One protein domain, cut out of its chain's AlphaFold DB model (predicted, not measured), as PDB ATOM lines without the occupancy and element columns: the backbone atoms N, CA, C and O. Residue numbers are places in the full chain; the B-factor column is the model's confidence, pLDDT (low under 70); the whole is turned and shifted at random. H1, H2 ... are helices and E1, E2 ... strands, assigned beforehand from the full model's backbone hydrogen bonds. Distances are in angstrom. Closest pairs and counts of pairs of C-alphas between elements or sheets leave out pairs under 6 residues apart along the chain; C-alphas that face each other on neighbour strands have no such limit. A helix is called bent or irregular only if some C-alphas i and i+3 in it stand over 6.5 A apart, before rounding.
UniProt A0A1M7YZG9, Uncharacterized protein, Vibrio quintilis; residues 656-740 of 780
ATOM      1  N   GLY A 656      29.496 -58.513  -5.411       86.62
ATOM      2  CA  GLY A 656      28.980 -57.330  -4.722       86.62
ATOM      3  C   GLY A 656      29.815 -56.962  -3.493       86.62
ATOM      4  O   GLY A 656      30.281 -55.825  -3.385       86.62
ATOM      5  N   ASP A 657      30.074 -57.931  -2.614       90.38
ATOM      6  CA  ASP A 657      30.909 -57.745  -1.419       90.38
ATOM      7  C   ASP A 657      32.343 -57.339  -1.771       90.38
ATOM      8  O   ASP A 657      32.925 -56.446  -1.147       90.38
ATOM      9  N   TRP A 658      32.917 -57.971  -2.795       92.81
ATOM     10  CA  TRP A 658      34.243 -57.639  -3.296       92.81
ATOM     11  C   TRP A 658      34.324 -56.188  -3.780       92.81
ATOM     12  O   TRP A 658      35.272 -55.489  -3.422       92.81
ATOM     13  N   CYS A 659      33.317 -55.699  -4.514       86.38
ATOM     14  CA  CYS A 659      33.279 -54.305  -4.971       86.38
ATOM     15  C   CYS A 659      33.289 -53.321  -3.797       86.38
ATOM     16  O   CYS A 659      34.076 -52.379  -3.795       86.38
ATOM     17  N   VAL A 660      32.470 -53.567  -2.769       86.94
ATOM     18  CA  VAL A 660      32.431 -52.722  -1.562       86.94
ATOM     19  C   VAL A 660      33.801 -52.678  -0.880       86.94
ATOM     20  O   VAL A 660      34.230 -51.625  -0.407       86.94
ATOM     21  N   LYS A 661      34.513 -53.808  -0.846       91.62
ATOM     22  CA  LYS A 661      35.856 -53.898  -0.259       91.62
ATOM     23  C   LYS A 661      36.915 -53.173  -1.082       91.62
ATOM     24  O   LYS A 661      37.768 -52.514  -0.490       91.62
ATOM     25  N   VAL A 662      36.863 -53.279  -2.410       90.25
ATOM     26  CA  VAL A 662      37.747 -52.533  -3.319       90.25
ATOM     27  C   VAL A 662      37.522 -51.034  -3.171       90.25
ATOM     28  O   VAL A 662      38.485 -50.298  -2.981       90.25
ATOM     29  N   ASP A 663      36.266 -50.589  -3.170       84.56
ATOM     30  CA  ASP A 663      35.929 -49.174  -3.015       84.56
ATOM     31  C   ASP A 663      36.378 -48.636  -1.648       84.56
ATOM     32  O   ASP A 663      36.966 -47.556  -1.569       84.56
ATOM     33  N   ALA A 664      36.159 -49.391  -0.564       88.12
ATOM     34  CA  ALA A 664      36.652 -49.020   0.761       88.12
ATOM     35  C   ALA A 664      38.184 -48.918   0.781       88.12
ATOM     36  O   ALA A 664      38.726 -47.940   1.291       88.12
ATOM     37  N   PHE A 665      38.882 -49.881   0.174       91.31
ATOM     38  CA  PHE A 665      40.339 -49.870   0.086       91.31
ATOM     39  C   PHE A 665      40.875 -48.660  -0.691       91.31
ATOM     40  O   PHE A 665      41.761 -47.951  -0.208       91.31
ATOM     41  N   GLU A 666      40.333 -48.396  -1.879       87.94
ATOM     42  CA  GLU A 666      40.789 -47.300  -2.734       87.94
ATOM     43  C   GLU A 666      40.487 -45.926  -2.114       87.94
ATOM     44  O   GLU A 666      41.349 -45.044  -2.070       87.94
ATOM     45  N   ARG A 667      39.293 -45.752  -1.542       84.94
ATOM     46  CA  ARG A 667      38.873 -44.489  -0.924       84.94
ATOM     47  C   ARG A 667      39.593 -44.193   0.389       84.94
ATOM     48  O   ARG A 667      39.997 -43.058   0.615       84.94
ATOM     49  N   GLU A 668      39.702 -45.173   1.282       86.00
ATOM     50  CA  GLU A 668      40.199 -44.933   2.645       86.00
ATOM     51  C   GLU A 668      41.725 -45.004   2.730       86.00
ATOM     52  O   GLU A 668      42.307 -44.368   3.607       86.00
ATOM     53  N   PHE A 669      42.380 -45.731   1.816       87.94
ATOM     54  CA  PHE A 669      43.812 -46.013   1.922       87.94
ATOM     55  C   PHE A 669      44.604 -45.609   0.684       87.94
ATOM     56  O   PHE A 669      45.595 -44.900   0.838       87.94
ATOM     57  N   ILE A 670      44.177 -45.961  -0.535       87.12
ATOM     58  CA  ILE A 670      44.901 -45.518  -1.747       87.12
ATOM     59  C   ILE A 670      44.829 -43.996  -1.903       87.12
ATOM     60  O   ILE A 670      45.830 -43.363  -2.227       87.12
ATOM     61  N   SER A 671      43.670 -43.405  -1.612       80.50
ATOM     62  CA  SER A 671      43.439 -41.959  -1.707       80.50
ATOM     63  C   SER A 671      43.988 -41.150  -0.529       80.50
ATOM     64  O   SER A 671      44.029 -39.920  -0.601       80.50
ATOM     65  N   ALA A 672      44.371 -41.805   0.568       77.62
ATOM     66  CA  ALA A 672      44.868 -41.111   1.748       77.62
ATOM     67  C   ALA A 672      46.310 -40.602   1.542       77.62
ATOM     68  O   ALA A 672      47.086 -41.141   0.752       77.62
ATOM     69  N   ASP A 673      46.627 -39.483   2.204       66.12
ATOM     70  CA  ASP A 673      47.963 -38.868   2.266       66.12
ATOM     71  C   ASP A 673      48.720 -38.779   0.920       66.12
ATOM     72  O   ASP A 673      49.923 -39.015   0.852       66.12
ATOM     73  N   GLN A 674      48.004 -38.434  -0.162       62.66
ATOM     74  CA  GLN A 674      48.521 -38.319  -1.541       62.66
ATOM     75  C   GLN A 674      49.193 -39.591  -2.102       62.66
ATOM     76  O   GLN A 674      49.834 -39.536  -3.150       62.66
ATOM     77  N   GLY A 675      49.033 -40.742  -1.445       61.88
ATOM     78  CA  GLY A 675      49.546 -42.025  -1.913       61.88
ATOM     79  C   GLY A 675      51.051 -42.246  -1.737       61.88
ATOM     80  O   GLY A 675      51.602 -43.115  -2.409       61.88
ATOM     81  N   GLN A 676      51.726 -41.523  -0.834       70.19
ATOM     82  CA  GLN A 676      53.179 -41.671  -0.609       70.19
ATOM     83  C   GLN A 676      53.605 -43.118  -0.301       70.19
ATOM     84  O   GLN A 676      54.597 -43.617  -0.819       70.19
ATOM     85  N   TYR A 677      52.814 -43.837   0.492       78.62
ATOM     86  CA  TYR A 677      53.061 -45.243   0.837       78.62
ATOM     87  C   TYR A 677      52.566 -46.238  -0.235       78.62
ATOM     88  O   TYR A 677      52.741 -47.446  -0.083       78.62
ATOM     89  N   ASN A 678      51.938 -45.771  -1.322       83.81
ATOM     90  CA  ASN A 678      51.476 -46.634  -2.414       83.81
ATOM     91  C   ASN A 678      52.594 -46.974  -3.402       83.81
ATOM     92  O   ASN A 678      52.412 -47.885  -4.206       83.81
ATOM     93  N   TYR A 679      53.748 -46.297  -3.350       82.44
ATOM     94  CA  TYR A 679      54.849 -46.552  -4.282       82.44
ATOM     95  C   TYR A 679      55.243 -48.029  -4.309       82.44
ATOM     96  O   TYR A 679      55.415 -48.607  -5.381       82.44
ATOM     97  N   LEU A 680      55.325 -48.671  -3.139       81.81
ATOM     98  CA  LEU A 680      55.646 -50.092  -3.057       81.81
ATOM     99  C   LEU A 680      54.635 -50.966  -3.812       81.81
ATOM    100  O   LEU A 680      55.025 -51.870  -4.552       81.81
ATOM    101  N   LEU A 681      53.343 -50.697  -3.624       87.81
ATOM    102  CA  LEU A 681      52.270 -51.363  -4.355       87.81
ATOM    103  C   LEU A 681      52.434 -51.128  -5.865       87.81
ATOM    104  O   LEU A 681      52.450 -52.086  -6.636       87.81
ATOM    105  N   CYS A 682      52.623 -49.874  -6.276       85.81
ATOM    106  CA  CYS A 682      52.757 -49.499  -7.678       85.81
ATOM    107  C   CYS A 682      53.941 -50.181  -8.365       85.81
ATOM    108  O   CYS A 682      53.796 -50.759  -9.441       85.81
ATOM    109  N   ARG A 683      55.109 -50.165  -7.719       81.06
ATOM    110  CA  ARG A 683      56.337 -50.763  -8.242       81.06
ATOM    111  C   ARG A 683      56.230 -52.278  -8.365       81.06
ATOM    112  O   ARG A 683      56.612 -52.834  -9.391       81.06
ATOM    113  N   CYS A 684      55.761 -52.953  -7.317       80.50
ATOM    114  CA  CYS A 684      55.770 -54.414  -7.271       80.50
ATOM    115  C   CYS A 684      54.647 -55.045  -8.091       80.50
ATOM    116  O   CYS A 684      54.860 -56.087  -8.701       80.50
ATOM    117  N   GLU A 685      53.471 -54.421  -8.113       85.19
ATOM    118  CA  GLU A 685      52.285 -54.976  -8.772       85.19
ATOM    119  C   GLU A 685      52.010 -54.334 -10.141       85.19
ATOM    120  O   GLU A 685      51.049 -54.711 -10.812       85.19
ATOM    121  N   GLN A 686      52.862 -53.386 -10.558       85.19
ATOM    122  CA  GLN A 686      52.782 -52.650 -11.827       85.19
ATOM    123  C   GLN A 686      51.445 -51.922 -12.018       85.19
ATOM    124  O   GLN A 686      50.918 -51.818 -13.126       85.19
ATOM    125  N   VAL A 687      50.899 -51.405 -10.919       87.75
ATOM    126  CA  VAL A 687      49.678 -50.595 -10.909       87.75
ATOM    127  C   VAL A 687      50.006 -49.124 -10.701       87.75
ATOM    128  O   VAL A 687      50.998 -48.762 -10.081       87.75
ATOM    129  N   GLN A 688      49.154 -48.252 -11.207       87.38
ATOM    130  CA  GLN A 688      49.203 -46.810 -11.002       87.38
ATOM    131  C   GLN A 688      47.940 -46.384 -10.263       87.38
ATOM    132  O   GLN A 688      46.961 -47.125 -10.244       87.38
ATOM    133  N   PHE A 689      47.937 -45.197  -9.667       84.31
ATOM    134  CA  PHE A 689      46.720 -44.597  -9.137       84.31
ATOM    135  C   PHE A 689      46.457 -43.255  -9.813       84.31
ATOM    136  O   PHE A 689      47.386 -42.548 -10.200       84.31
ATOM    137  N   GLY A 690      45.189 -42.907  -9.968       75.75
ATOM    138  CA  GLY A 690      44.782 -41.657 -10.596       75.75
ATOM    139  C   GLY A 690      43.356 -41.284 -10.226       75.75
ATOM    140  O   GLY A 690      42.615 -42.096  -9.674       75.75
ATOM    141  N   GLU A 691      42.973 -40.046 -10.519       73.38
ATOM    142  CA  GLU A 691      41.588 -39.613 -10.355       73.38
ATOM    143  C   GLU A 691      40.675 -40.345 -11.346       73.38
ATOM    144  O   GLU A 691      40.997 -40.476 -12.531       73.38
ATOM    145  N   ASN A 692      39.496 -40.755 -10.866       64.38
ATOM    146  CA  ASN A 692      38.531 -41.544 -11.639       64.38
ATOM    147  C   ASN A 692      38.083 -40.868 -12.959       64.38
ATOM    148  O   ASN A 692      37.631 -41.519 -13.896       64.38
ATOM    149  N   THR A 693      38.217 -39.544 -13.063       55.28
ATOM    150  CA  THR A 693      37.778 -38.728 -14.206       55.28
ATOM    151  C   THR A 693      38.761 -38.680 -15.380       55.28
ATOM    152  O   THR A 693      38.363 -38.245 -16.461       55.28
ATOM    153  N   VAL A 694      40.022 -39.100 -15.207       49.62
ATOM    154  CA  VAL A 694      41.103 -38.793 -16.169       49.62
ATOM    155  C   VAL A 694      41.330 -39.888 -17.227       49.62
ATOM    156  O   VAL A 694      41.897 -39.592 -18.276       49.62
ATOM    157  N   LEU A 695      40.885 -41.136 -17.018       49.38
ATOM    158  CA  LEU A 695      41.423 -42.284 -17.782       49.38
ATOM    159  C   LEU A 695      40.406 -43.182 -18.515       49.38
ATOM    160  O   LEU A 695      40.816 -44.092 -19.229       49.38
ATOM    161  N   ASP A 696      39.102 -42.916 -18.439       45.88
ATOM    162  CA  ASP A 696      38.064 -43.830 -18.961       45.88
ATOM    163  C   ASP A 696      37.662 -43.540 -20.431       45.88
ATOM    164  O   ASP A 696      36.481 -43.477 -20.776       45.88
ATOM    165  N   VAL A 697      38.641 -43.289 -21.314       44.25
ATOM    166  CA  VAL A 697      38.370 -42.845 -22.702       44.25
ATOM    167  C   VAL A 697      38.049 -44.011 -23.655       44.25
ATOM    168  O   VAL A 697      37.357 -43.787 -24.646       44.25
ATOM    169  N   GLU A 698      38.469 -45.257 -23.372       44.41
ATOM    170  CA  GLU A 698      38.331 -46.364 -24.350       44.41
ATOM    171  C   GLU A 698      37.952 -47.766 -23.811       44.41
ATOM    172  O   GLU A 698      37.628 -48.636 -24.622       44.41
ATOM    173  N   SER A 699      37.925 -48.040 -22.497       44.25
ATOM    174  CA  SER A 699      37.530 -49.371 -21.981       44.25
ATOM    175  C   SER A 699      36.058 -49.447 -21.570       44.25
ATOM    176  O   SER A 699      35.525 -48.509 -20.986       44.25
ATOM    177  N   VAL A 700      35.405 -50.577 -21.873       41.62
ATOM    178  CA  VAL A 700      34.004 -50.866 -21.517       41.62
ATOM    179  C   VAL A 700      33.776 -50.537 -20.036       41.62
ATOM    180  O   VAL A 700      34.409 -51.150 -19.174       41.62
ATOM    181  N   PRO A 701      32.908 -49.566 -19.711       43.81
ATOM    182  CA  PRO A 701      32.723 -49.157 -18.336       43.81
ATOM    183  C   PRO A 701      31.951 -50.235 -17.579       43.81
ATOM    184  O   PRO A 701      30.741 -50.368 -17.766       43.81
ATOM    185  N   CYS A 702      32.631 -50.955 -16.687       50.56
ATOM    186  CA  CYS A 702      31.973 -51.825 -15.719       50.56
ATOM    187  C   CYS A 702      30.985 -50.983 -14.892       50.56
ATOM    188  O   CYS A 702      31.379 -50.034 -14.205       50.56
ATOM    189  N   ARG A 703      29.684 -51.300 -14.965       53.22
ATOM    190  CA  ARG A 703      28.627 -50.536 -14.272       53.22
ATOM    191  C   ARG A 703      28.803 -50.507 -12.747       53.22
ATOM    192  O   ARG A 703      28.400 -49.522 -12.131       53.22
ATOM    193  N   TYR A 704      29.450 -51.516 -12.157       55.34
ATOM    194  CA  TYR A 704      29.719 -51.609 -10.714       55.34
ATOM    195  C   TYR A 704      30.702 -50.544 -10.205       55.34
ATOM    196  O   TYR A 704      30.467 -49.918  -9.173       55.34
ATOM    197  N   LEU A 705      31.764 -50.273 -10.964       54.06
ATOM    198  CA  LEU A 705      32.858 -49.380 -10.563       54.06
ATOM    199  C   LEU A 705      32.548 -47.886 -10.797       54.06
ATOM    200  O   LEU A 705      33.352 -47.015 -10.467       54.06
ATOM    201  N   LYS A 706      31.369 -47.567 -11.352       51.53
ATOM    202  CA  LYS A 706      30.923 -46.198 -11.671       51.53
ATOM    203  C   LYS A 706      30.269 -45.441 -10.510       51.53
ATOM    204  O   LYS A 706      30.006 -44.246 -10.652       51.53
ATOM    205  N   SER A 707      29.955 -46.114  -9.401       48.59
ATOM    206  CA  SER A 707      29.111 -45.558  -8.334       48.59
ATOM    207  C   SER A 707      29.814 -44.530  -7.431       48.59
ATOM    208  O   SER A 707      29.126 -43.705  -6.833       48.59
ATOM    209  N   HIS A 708      31.152 -44.484  -7.399       51.12
ATOM    210  CA  HIS A 708      31.904 -43.564  -6.536       51.12
ATOM    211  C   HIS A 708      32.904 -42.707  -7.334       51.12
ATOM    212  O   HIS A 708      33.772 -43.209  -8.047       51.12
ATOM    213  N   ARG A 709      32.735 -41.378  -7.247       54.41
ATOM    214  CA  ARG A 709      33.450 -40.362  -8.049       54.41
ATOM    215  C   ARG A 709      34.593 -39.652  -7.314       54.41
ATOM    216  O   ARG A 709      35.241 -38.807  -7.920       54.41
ATOM    217  N   GLU A 710      34.819 -39.947  -6.038       61.44
ATOM    218  CA  GLU A 710      35.751 -39.192  -5.194       61.44
ATOM    219  C   GLU A 710      36.937 -40.062  -4.772       61.44
ATOM    220  O   GLU A 710      36.745 -41.126  -4.186       61.44
ATOM    221  N   GLY A 711      38.153 -39.594  -5.064       71.31
ATOM    222  CA  GLY A 711      39.402 -40.248  -4.675       71.31
ATOM    223  C   GLY A 711      40.244 -40.772  -5.841       71.31
ATOM    224  O   GLY A 711      39.902 -40.636  -7.019       71.31
ATOM    225  N   LEU A 712      41.380 -41.352  -5.469       79.88
ATOM    226  CA  LEU A 712      42.317 -42.061  -6.327       79.88
ATOM    227  C   LEU A 712      41.899 -43.531  -6.422       79.88
ATOM    228  O   LEU A 712      41.624 -44.173  -5.408       79.88
ATOM    229  N   VAL A 713      41.896 -44.078  -7.632       84.38
ATOM    230  CA  VAL A 713      41.624 -45.502  -7.891       84.38
ATOM    231  C   VAL A 713      42.809 -46.142  -8.605       84.38
ATOM    232  O   VAL A 713      43.629 -45.432  -9.191       84.38
ATOM    233  N   LEU A 714      42.922 -47.471  -8.541       87.62
ATOM    234  CA  LEU A 714      44.034 -48.202  -9.142       87.62
ATOM    235  C   LEU A 714      43.782 -48.515 -10.622       87.62
ATOM    236  O   LEU A 714      42.680 -48.873 -11.027       87.62
ATOM    237  N   TYR A 715      44.839 -48.438 -11.427       85.62
ATOM    238  CA  TYR A 715      44.842 -48.692 -12.865       85.62
ATOM    239  C   TYR A 715      46.040 -49.548 -13.267       85.62
ATOM    240  O   TYR A 715      47.130 -49.397 -12.725       85.62
ATOM    241  N   ALA A 716      45.867 -50.392 -14.281       86.38
ATOM    242  CA  ALA A 716      46.967 -50.999 -15.024       86.38
ATOM    243  C   ALA A 716      46.713 -50.789 -16.519       86.38
ATOM    244  O   ALA A 716      45.595 -51.002 -16.993       86.38
ATOM    245  N   ASP A 717      47.716 -50.308 -17.255       82.69
ATOM    246  CA  ASP A 717      47.588 -49.916 -18.669       82.69
ATOM    247  C   ASP A 717      46.354 -49.035 -18.953       82.69
ATOM    248  O   ASP A 717      45.611 -49.271 -19.909       82.69
ATOM    249  N   GLY A 718      46.079 -48.066 -18.074       75.38
ATOM    250  CA  GLY A 718      44.934 -47.158 -18.196       75.38
ATOM    251  C   GLY A 718      43.562 -47.766 -17.878       75.38
ATOM    252  O   GLY A 718      42.561 -47.082 -18.048       75.38
ATOM    253  N   SER A 719      43.476 -49.012 -17.396       79.00
ATOM    254  CA  SER A 719      42.203 -49.666 -17.056       79.00
ATOM    255  C   SER A 719      42.126 -50.068 -15.583       79.00
ATOM    256  O   SER A 719      43.000 -50.774 -15.074       79.00
ATOM    257  N   ARG A 720      41.030 -49.681 -14.911       82.56
ATOM    258  CA  ARG A 720      40.731 -50.111 -13.531       82.56
ATOM    259  C   ARG A 720      40.474 -51.618 -13.464       82.56
ATOM    260  O   ARG A 720      40.935 -52.278 -12.545       82.56
ATOM    261  N   MET A 721      39.837 -52.204 -14.483       83.38
ATOM    262  CA  MET A 721      39.609 -53.658 -14.540       83.38
ATOM    263  C   MET A 721      40.917 -54.445 -14.635       83.38
ATOM    264  O   MET A 721      41.080 -55.436 -13.931       83.38
ATOM    265  N   LYS A 722      41.881 -53.981 -15.439       87.56
ATOM    266  CA  LYS A 722      43.206 -54.621 -15.522       87.56
ATOM    267  C   LYS A 722      44.010 -54.518 -14.223       87.56
ATOM    268  O   LYS A 722      44.886 -55.343 -13.988       87.56
ATOM    269  N   ALA A 723      43.726 -53.524 -13.377       88.38
ATOM    270  CA  ALA A 723      44.359 -53.433 -12.064       88.38
ATOM    271  C   ALA A 723      43.927 -54.581 -11.142       88.38
ATOM    272  O   ALA A 723      44.691 -54.979 -10.268       88.38
ATOM    273  N   TRP A 724      42.727 -55.127 -11.340       90.75
ATOM    274  CA  TRP A 724      42.112 -56.104 -10.443       90.75
ATOM    275  C   TRP A 724      42.004 -57.515 -11.032       90.75
ATOM    276  O   TRP A 724      42.006 -58.486 -10.279       90.75
ATOM    277  N   PHE A 725      41.970 -57.645 -12.358       90.44
ATOM    278  CA  PHE A 725      41.784 -58.909 -13.070       90.44
ATOM    279  C   PHE A 725      42.893 -59.149 -14.093       90.44
ATOM    280  O   PHE A 725      43.377 -58.220 -14.738       90.44
ATOM    281  N   THR A 726      43.275 -60.414 -14.269       86.12
ATOM    282  CA  THR A 726      44.261 -60.818 -15.286       86.12
ATOM    283  C   THR A 726      43.664 -60.760 -16.693       86.12
ATOM    284  O   THR A 726      44.303 -60.236 -17.602       86.12
ATOM    285  N   ASP A 727      42.430 -61.247 -16.872       88.06
ATOM    286  CA  ASP A 727      41.664 -61.090 -18.112       88.06
ATOM    287  C   ASP A 727      40.529 -60.087 -17.886       88.06
ATOM    288  O   ASP A 727      39.444 -60.422 -17.406       88.06
ATOM    289  N   ALA A 728      40.794 -58.830 -18.239       84.50
ATOM    290  CA  ALA A 728      39.839 -57.740 -18.082       84.50
ATOM    291  C   ALA A 728      38.591 -57.884 -18.971       84.50
ATOM    292  O   ALA A 728      37.550 -57.323 -18.632       84.50
ATOM    293  N   GLN A 729      38.670 -58.607 -20.095       84.19
ATOM    294  CA  GLN A 729      37.533 -58.773 -20.999       84.19
ATOM    295  C   GLN A 729      36.536 -59.775 -20.420       84.19
ATOM    296  O   GLN A 729      35.356 -59.449 -20.296       84.19
ATOM    297  N   SER A 730      37.013 -60.960 -20.028       85.44
ATOM    298  CA  SER A 730      36.182 -61.967 -19.355       85.44
ATOM    299  C   SER A 730      35.605 -61.414 -18.044       85.44
ATOM    300  O   SER A 730      34.405 -61.527 -17.796       85.44
ATOM    301  N   ALA A 731      36.413 -60.694 -17.258       85.44
ATOM    302  CA  ALA A 731      35.939 -60.048 -16.038       85.44
ATOM    303  C   ALA A 731      34.876 -58.972 -16.314       85.44
ATOM    304  O   ALA A 731      33.933 -58.840 -15.541       85.44
ATOM    305  N   GLY A 732      34.987 -58.223 -17.415       82.19
ATOM    306  CA  GLY A 732      33.955 -57.275 -17.838       82.19
ATOM    307  C   GLY A 732      32.607 -57.958 -18.080       82.19
ATOM    308  O   GLY A 732      31.601 -57.509 -17.540       82.19
ATOM    309  N   VAL A 733      32.605 -59.080 -18.810       83.44
ATOM    310  CA  VAL A 733      31.395 -59.885 -19.066       83.44
ATOM    311  C   VAL A 733      30.829 -60.456 -17.768       83.44
ATOM    312  O   VAL A 733      29.644 -60.285 -17.505       83.44
ATOM    313  N   MET A 734      31.676 -61.052 -16.922       88.38
ATOM    314  CA  MET A 734      31.274 -61.553 -15.606       88.38
ATOM    315  C   MET A 734      30.585 -60.464 -14.789       88.38
ATOM    316  O   MET A 734      29.494 -60.670 -14.265       88.38
ATOM    317  N   MET A 735      31.223 -59.301 -14.674       83.62
ATOM    318  CA  MET A 735      30.681 -58.213 -13.877       83.62
ATOM    319  C   MET A 735      29.372 -57.697 -14.466       83.62
ATOM    320  O   MET A 735      28.453 -57.469 -13.696       83.62
ATOM    321  N   ASP A 736      29.244 -57.549 -15.784       81.56
ATOM    322  CA  ASP A 736      27.998 -57.098 -16.416       81.56
ATOM    323  C   ASP A 736      26.853 -58.117 -16.253       81.56
ATOM    324  O   ASP A 736      25.727 -57.726 -15.930       81.56
ATOM    325  N   ASP A 737      27.142 -59.411 -16.399       81.62
ATOM    326  CA  ASP A 737      26.171 -60.497 -16.247       81.62
ATOM    327  C   ASP A 737      25.669 -60.602 -14.804       81.62
ATOM    328  O   ASP A 737      24.459 -60.619 -14.564       81.62
ATOM    329  N   LEU A 738      26.580 -60.586 -13.827       80.00
ATOM    330  CA  LEU A 738      26.227 -60.613 -12.403       80.00
ATOM    331  C   LEU A 738      25.508 -59.320 -11.967       80.00
ATOM    332  O   LEU A 738      24.706 -59.339 -11.034       80.00
ATOM    333  N   CYS A 739      25.744 -58.203 -12.666       67.88
ATOM    334  CA  CYS A 739      25.113 -56.902 -12.420       67.88
ATOM    335  C   CYS A 739      23.723 -56.766 -13.040       67.88
ATOM    336  O   CYS A 739      23.016 -55.808 -12.719       67.88
ATOM    337  N   SER A 740      23.314 -57.682 -13.924       57.75
ATOM    338  CA  SER A 740      21.977 -57.644 -14.505       57.75
ATOM    339  C   SER A 740      20.924 -57.829 -13.400       57.75
ATOM    340  O   SER A 740      20.576 -58.917 -12.943       57.75
TER     341      SER A 740
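What this domain is: This is residues 656 to 740 of the 780 residues of an uncharacterized protein of Vibrio quintilis (UniProt A0A1M7YZG9). A short ribbon of two strands, E1 and E2, together with the small helix H4, makes the middle of an elongated body, and the longer helices lie round it: H1 packs over E2, H2 lies at one end of the longest axis beside E1, and H5 lies toward the other end with the small helix H3 packed on its residues 735 to 739. A long loop of residues 692 to 702 leads from E1 to H3. The printed part has 85 residues, with five named helices and two named strands in the order H1, H2, E1, H3, E2, H4, H5, and the class is mostly helix. The one sheet has the order E1 - E2 and is antiparallel. The whole is compact, with a radius of gyration of the C-alphas of 12.5 A, and its C-alphas span 37 by 22 by 21 A.

Where its parts are: H1, residues 656 to 670, begins with C-alpha 656 at (28.980, -57.330, -4.722) and measures 20.0 A from first to last C-alpha. It is neither bent nor irregular, but only just: C-alphas 667 and 670 are 6.2 A apart. H2, residues 672 to 685, measures 18.9 A and is irregular, with C-alphas 674 and 677 standing 8.6 A apart. The strand E1, residues 688 to 691, begins with C-alpha 688 at (49.203, -46.810, -11.002) and measures 10.5 A. H3 has the four residues 703 to 706 and measures 5.6 A. The strand E2, residues 712 to 715, measures 9.6 A. H4, residues 720 to 724, measures 6.9 A. H5, residues 728 to 739, measures 15.8 A and ends with C-alpha 739 at (25.113, -56.902, -12.420).

How they stand to each other: E1 and E2 are antiparallel neighbours, with 136 degrees between their directions. The C-alphas of Phe 689 and Leu 714 face each other at 4.5 A. Across this pair N 688 and O 715 are 2.8 A apart and N 713 and O 690 are 2.9 A apart, both within hydrogen-bond range. The closest C-alphas of H1 and E2 are those of Glu 666 and Val 713, 5.5 A apart. The closest C-alphas of H2 and E1 are those of Cys 682 and Gln 688, at 5.6 A. H2 and E2 are near each other, with 5 pairs of C-alphas within 10 A. H1 and H2 are close but not clearly touching, their closest C-alphas, Ile 670 and Asn 678, being 6.7 A apart; they run opposite ways at a steep tilt of 67 degrees. The closest C-alphas of E2 and H4 are those of Tyr 715 and Ala 723, at 4.8 A. H4 and H5 touch, H5 with residues 728 to 732 alone, and their closest C-alphas are Lys 722 and Ala 728, at 5.3 A. H3 and H5 touch through residues 735 to 739 of H5 alone, with the C-alphas of Arg 703 and Asp 736 closest at 6.9 A. H1 and H3 are close but not clearly touching, the C-alphas of Cys 659 and Tyr 704 coming closest at 7.3 A. Among the pairs that are apart are H1 and H5, H2 and H5, and H1 and H4. In H1 and H5 every O i to N i+4 pair is within hydrogen-bond range. H2 has 4 of 10 such pairs within range and 5 of 11 O i to N i+3 pairs, H4 has 0 of 1 and 2 of 2, and H3 is too short for an O i to N i+4 pair.

The domain as a whole: The two C-alphas farthest apart are those of Gln 676 and Ser 740, at 37.7 A, while the first and last printed C-alphas, Gly 656 and Ser 740, are 12.0 A apart. The printed part has no cut. The link from E1 to H3, with 11 residues, is long, and the other links are tight. The mean pLDDT of the printed part is 75.5, and it is under 70 in residues 673 to 675, 692 to 710 and 739 to 740.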